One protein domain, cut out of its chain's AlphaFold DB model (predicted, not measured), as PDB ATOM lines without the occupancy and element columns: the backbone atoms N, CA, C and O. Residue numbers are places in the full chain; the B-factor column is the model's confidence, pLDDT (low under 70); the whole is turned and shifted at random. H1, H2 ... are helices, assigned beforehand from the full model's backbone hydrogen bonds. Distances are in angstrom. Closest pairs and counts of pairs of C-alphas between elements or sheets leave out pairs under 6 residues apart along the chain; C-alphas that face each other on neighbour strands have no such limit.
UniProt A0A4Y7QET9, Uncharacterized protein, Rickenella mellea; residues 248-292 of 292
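What this domain is: This is residues 248 to 292 of the 292 residues of an uncharacterized protein of Rickenella mellea (UniProt A0A4Y7QET9). The printed part is a helical hairpin: the long helix H1 runs out, a long loop turns back, and the shorter helix H2 returns beside H1's second half at a slant. The first turns of H1 reach beyond H2 and add to the length. The printed part has 45 residues with two named helices, H1 then H2, and no named strand: all helix. It is only just compact, close to loose, with a radius of gyration of the C-alphas of 11.2 A, and a rod of 34 by 17 by 13 A.

Where its parts are: H1, residues 248 to 267, begins at C-alpha 248 (220.104, 171.834, 89.460) and is 28.5 A long from first to last C-alpha. H2, residues 279 to 291, is 18.8 A long and ends at C-alpha 291 (215.276, 183.553, 91.419).

How they stand to each other: H1 and H2 form a helical hairpin and touch; their closest C-alphas, those of Ile 259 and Asn 288, are 6.6 A apart. They run opposite ways at a tilt of 36 degrees, only just steep. In H1 and H2 every O i to N i+4 pair is within hydrogen-bond range.

The domain as a whole: The C-alphas farthest apart, those of Ile 248 and Pro 270, are 35.2 A apart. The link from H1 to H2, 11 residues, is long. The printed part has no cut, and no printed residue has a pLDDT under 70.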
ATOM      1  N   ILE A 248     220.802 170.910  88.560       91.56
ATOM      2  CA  ILE A 248     220.104 171.834  89.460       91.56
ATOM      3  C   ILE A 248     219.710 173.096  88.693       91.56
ATOM      4  O   ILE A 248     218.577 173.547  88.823       91.56
ATOM      5  N   HIS A 249     220.598 173.606  87.833       88.38
ATOM      6  CA  HIS A 249     220.298 174.748  86.970       88.38
ATOM      7  C   HIS A 249     219.066 174.496  86.092       88.38
ATOM      8  O   HIS A 249     218.146 175.302  86.087       88.38
ATOM      9  N   ALA A 250     218.984 173.336  85.431       88.56
ATOM     10  CA  ALA A 250     217.824 172.991  84.608       88.56
ATOM     11  C   ALA A 250     216.516 172.908  85.424       88.56
ATOM     12  O   ALA A 250     215.456 173.310  84.942       88.56
ATOM     13  N   SER A 251     216.574 172.412  86.666       93.50
ATOM     14  CA  SER A 251     215.416 172.408  87.568       93.50
ATOM     15  C   SER A 251     215.013 173.817  88.021       93.50
ATOM     16  O   SER A 251     213.818 174.100  88.106       93.50
ATOM     17  N   LEU A 252     215.983 174.700  88.277       93.69
ATOM     18  CA  LEU A 252     215.734 176.101  88.629       93.69
ATOM     19  C   LEU A 252     215.144 176.887  87.454       93.69
ATOM     20  O   LEU A 252     214.166 177.601  87.653       93.69
ATOM     21  N   ASP A 253     215.647 176.688  86.233       92.94
ATOM     22  CA  ASP A 253     215.104 177.312  85.016       92.94
ATOM     23  C   ASP A 253     213.642 176.909  84.778       92.94
ATOM     24  O   ASP A 253     212.787 177.734  84.431       92.94
ATOM     25  N   PHE A 254     213.334 175.626  84.988       96.19
ATOM     26  CA  PHE A 254     211.968 175.123  84.883       96.19
ATOM     27  C   PHE A 254     211.058 175.750  85.944       96.19
ATOM     28  O   PHE A 254     209.960 176.204  85.616       96.19
ATOM     29  N   LEU A 255     211.515 175.825  87.199       96.81
ATOM     30  CA  LEU A 255     210.767 176.464  88.281       96.81
ATOM     31  C   LEU A 255     210.530 177.955  88.000       96.81
ATOM     32  O   LEU A 255     209.402 178.424  88.150       96.81
ATOM     33  N   ALA A 256     211.550 178.681  87.540       96.81
ATOM     34  CA  ALA A 256     211.440 180.088  87.164       96.81
ATOM     35  C   ALA A 256     210.395 180.285  86.055       96.81
ATOM     36  O   ALA A 256     209.520 181.146  86.159       96.81
ATOM     37  N   SER A 257     210.410 179.420  85.037       96.81
ATOM     38  CA  SER A 257     209.421 179.447  83.951       96.81
ATOM     39  C   SER A 257     207.996 179.180  84.457       96.81
ATOM     40  O   SER A 257     207.049 179.849  84.035       96.81
ATOM     41  N   GLN A 258     207.826 178.235  85.390       97.88
ATOM     42  CA  GLN A 258     206.531 177.931  86.012       97.88
ATOM     43  C   GLN A 258     206.008 179.089  86.872       97.88
ATOM     44  O   GLN A 258     204.829 179.445  86.777       97.88
ATOM     45  N   ILE A 259     206.871 179.709  87.682       97.62
ATOM     46  CA  ILE A 259     206.526 180.883  88.494       97.62
ATOM     47  C   ILE A 259     206.104 182.042  87.592       97.62
ATOM     48  O   ILE A 259     205.044 182.626  87.818       97.62
ATOM     49  N   GLN A 260     206.846 182.310  86.514       97.31
ATOM     50  CA  GLN A 260     206.500 183.367  85.564       97.31
ATOM     51  C   GLN A 260     205.151 183.100  84.874       97.31
ATOM     52  O   GLN A 260     204.313 183.995  84.763       97.31
ATOM     53  N   GLY A 261     204.896 181.855  84.457       97.06
ATOM     54  CA  GLY A 261     203.602 181.457  83.894       97.06
ATOM     55  C   GLY A 261     202.451 181.602  84.897       97.06
ATOM     56  O   GLY A 261     201.349 182.005  84.522       97.06
ATOM     57  N   THR A 262     202.710 181.322  86.173       96.94
ATOM     58  CA  THR A 262     201.733 181.482  87.259       96.94
ATOM     59  C   THR A 262     201.438 182.956  87.523       96.94
ATOM     60  O   THR A 262     200.267 183.315  87.631       96.94
ATOM     61  N   LEU A 263     202.457 183.820  87.539       96.38
ATOM     62  CA  LEU A 263     202.279 185.271  87.660       96.38
ATOM     63  C   LEU A 263     201.424 185.822  86.520       96.38
ATOM     64  O   LEU A 263     200.416 186.467  86.791       96.38
ATOM     65  N   ASN A 264     201.743 185.473  85.270       96.31
ATOM     66  CA  ASN A 264     200.962 185.907  84.107       96.31
ATOM     67  C   ASN A 264     199.490 185.471  84.201       96.31
ATOM     68  O   ASN A 264     198.588 186.211  83.820       96.31
ATOM     69  N   ARG A 265     199.223 184.262  84.717       96.38
ATOM     70  CA  ARG A 265     197.848 183.788  84.939       96.38
ATOM     71  C   ARG A 265     197.157 184.555  86.058       96.38
ATOM     72  O   ARG A 265     195.990 184.891  85.900       96.38
ATOM     73  N   LEU A 266     197.852 184.817  87.166       95.62
ATOM     74  CA  LEU A 266     197.298 185.552  88.304       95.62
ATOM     75  C   LEU A 266     196.961 186.999  87.929       95.62
ATOM     76  O   LEU A 266     195.886 187.457  88.304       95.62
ATOM     77  N   GLU A 267     197.804 187.663  87.137       94.25
ATOM     78  CA  GLU A 267     197.585 189.039  86.659       94.25
ATOM     79  C   GLU A 267     196.338 189.196  85.778       94.25
ATOM     80  O   GLU A 267     195.735 190.267  85.755       94.25
ATOM     81  N   ASN A 268     195.897 188.129  85.102       95.00
ATOM     82  CA  ASN A 268     194.661 188.157  84.315       95.00
ATOM     83  C   ASN A 268     193.394 188.238  85.182       95.00
ATOM     84  O   ASN A 268     192.314 188.525  84.665       95.00
ATOM     85  N   PHE A 269     193.493 187.983  86.491       96.25
ATOM     86  CA  PHE A 269     192.360 188.125  87.399       96.25
ATOM     87  C   PHE A 269     192.317 189.548  87.973       96.25
ATOM     88  O   PHE A 269     193.289 189.990  88.588       96.25
ATOM     89  N   PRO A 270     191.173 190.256  87.894       88.69
ATOM     90  CA  PRO A 270     191.064 191.654  88.333       88.69
ATOM     91  C   PRO A 270     191.307 191.851  89.838       88.69
ATOM     92  O   PRO A 270     191.606 192.954  90.288       88.69
ATOM     93  N   VAL A 271     191.208 190.775  90.624       87.88
ATOM     94  CA  VAL A 271     191.473 190.766  92.070       87.88
ATOM     95  C   VAL A 271     192.979 190.870  92.379       87.88
ATOM     96  O   VAL A 271     193.352 191.327  93.458       87.88
ATOM     97  N   HIS A 272     193.854 190.512  91.433       87.69
ATOM     98  CA  HIS A 272     195.310 190.480  91.604       87.69
ATOM     99  C   HIS A 272     196.014 191.630  90.878       87.69
ATOM    100  O   HIS A 272     196.962 191.437  90.121       87.69
ATOM    101  N   SER A 273     195.567 192.863  91.118       84.81
ATOM    102  CA  SER A 273     196.338 194.042  90.712       84.81
ATOM    103  C   SER A 273     197.675 194.115  91.473       84.81
ATOM    104  O   SER A 273     197.844 193.485  92.520       84.81
ATOM    105  N   ARG A 274     198.636 194.915  90.980       80.38
ATOM    106  CA  ARG A 274     199.982 195.096  91.581       80.38
ATOM    107  C   ARG A 274     199.978 195.507  93.062       80.38
ATOM    108  O   ARG A 274     201.001 195.408  93.728       80.38
ATOM    109  N   HIS A 275     198.838 195.960  93.576       87.00
ATOM    110  CA  HIS A 275     198.633 196.344  94.974       87.00
ATOM    111  C   HIS A 275     197.694 195.394  95.729       87.00
ATOM    112  O   HIS A 275     197.201 195.733  96.804       87.00
ATOM    113  N   SER A 276     197.410 194.216  95.172       89.44
ATOM    114  CA  SER A 276     196.545 193.244  95.824       89.44
ATOM    115  C   SER A 276     197.186 192.737  97.118       89.44
ATOM    116  O   SER A 276     198.372 192.410  97.181       89.44
ATOM    117  N   GLN A 277     196.376 192.660  98.175       95.19
ATOM    118  CA  GLN A 277     196.765 192.065  99.459       95.19
ATOM    119  C   GLN A 277     196.620 190.537  99.447       95.19
ATOM    120  O   GLN A 277     196.550 189.907 100.499       95.19
ATOM    121  N   CYS A 278     196.530 189.925  98.262       96.25
ATOM    122  CA  CYS A 278     196.421 188.481  98.148       96.25
ATOM    123  C   CYS A 278     197.739 187.853  98.630       96.25
ATOM    124  O   CYS A 278     198.775 188.050  97.984       96.25
ATOM    125  N   PRO A 279     197.725 187.081  99.733       96.44
ATOM    126  CA  PRO A 279     198.952 186.543 100.316       96.44
ATOM    127  C   PRO A 279     199.648 185.571  99.359       96.44
ATOM    128  O   PRO A 279     200.872 185.494  99.337       96.44
ATOM    129  N   ILE A 280     198.877 184.869  98.520       96.19
ATOM    130  CA  ILE A 280     199.412 183.944  97.517       96.19
ATOM    131  C   ILE A 280     200.184 184.725  96.452       96.19
ATOM    132  O   ILE A 280     201.349 184.430  96.219       96.19
ATOM    133  N   TYR A 281     199.577 185.752  95.850       96.12
ATOM    134  CA  TYR A 281     200.227 186.563  94.812       96.12
ATOM    135  C   TYR A 281     201.518 187.220  95.323       96.12
ATOM    136  O   TYR A 281     202.546 187.154  94.649       96.12
ATOM    137  N   GLN A 282     201.504 187.753  96.550       96.00
ATOM    138  CA  GLN A 282     202.705 188.308  97.183       96.00
ATOM    139  C   GLN A 282     203.815 187.264  97.344       96.00
ATOM    140  O   GLN A 282     204.967 187.551  97.025       96.00
ATOM    141  N   LYS A 283     203.477 186.040  97.768       97.50
ATOM    142  CA  LYS A 283     204.457 184.951  97.898       97.50
ATOM    143  C   LYS A 283     205.023 184.505  96.553       97.50
ATOM    144  O   LYS A 283     206.210 184.206  96.477       97.50
ATOM    145  N   VAL A 284     204.216 184.498  95.491       96.62
ATOM    146  CA  VAL A 284     204.713 184.189  94.140       96.62
ATOM    147  C   VAL A 284     205.671 185.278  93.640       96.62
ATOM    148  O   VAL A 284     206.713 184.944  93.078       96.62
ATOM    149  N   ILE A 285     205.381 186.563  93.882       95.69
ATOM    150  CA  ILE A 285     206.298 187.668  93.543       95.69
ATOM    151  C   ILE A 285     207.608 187.564  94.329       95.69
ATOM    152  O   ILE A 285     208.680 187.696  93.742       95.69
ATOM    153  N   GLU A 286     207.529 187.317  95.638       96.56
ATOM    154  CA  GLU A 286     208.701 187.156  96.505       96.56
ATOM    155  C   GLU A 286     209.594 186.014  96.001       96.56
ATOM    156  O   GLU A 286     210.790 186.215  95.791       96.56
ATOM    157  N   LEU A 287     209.011 184.849  95.700       97.12
ATOM    158  CA  LEU A 287     209.740 183.723  95.113       97.12
ATOM    159  C   LEU A 287     210.383 184.081  93.769       97.12
ATOM    160  O   LEU A 287     211.528 183.705  93.530       97.12
ATOM    161  N   ASN A 288     209.685 184.832  92.912       96.50
ATOM    162  CA  ASN A 288     210.248 185.284  91.642       96.50
ATOM    163  C   ASN A 288     211.455 186.212  91.854       96.50
ATOM    164  O   ASN A 288     212.454 186.067  91.163       96.50
ATOM    165  N   SER A 289     211.402 187.109  92.845       95.94
ATOM    166  CA  SER A 289     212.516 188.018  93.172       95.94
ATOM    167  C   SER A 289     213.739 187.330  93.783       95.94
ATOM    168  O   SER A 289     214.810 187.914  93.823       95.94
ATOM    169  N   ILE A 290     213.587 186.103  94.289       94.62
ATOM    170  CA  ILE A 290     214.713 185.309  94.800       94.62
ATOM    171  C   ILE A 290     215.439 184.593  93.652       94.62
ATOM    172  O   ILE A 290     216.629 184.302  93.760       94.62
ATOM    173  N   LEU A 291     214.727 184.280  92.565       90.94
ATOM    174  CA  LEU A 291     215.276 183.553  91.419       90.94
ATOM    175  C   LEU A 291     215.961 184.457  90.380       90.94
ATOM    176  O   LEU A 291     216.700 183.926  89.551       90.94
ATOM    177  N   TRP A 292     215.738 185.774  90.432       85.19
ATOM    178  CA  TRP A 292     216.260 186.780  89.496       85.19
ATOM    179  C   TRP A 292     216.983 187.905  90.231       85.19
ATOM    180  O   TRP A 292     218.085 188.284  89.771       85.19
TER     181      TRP A 292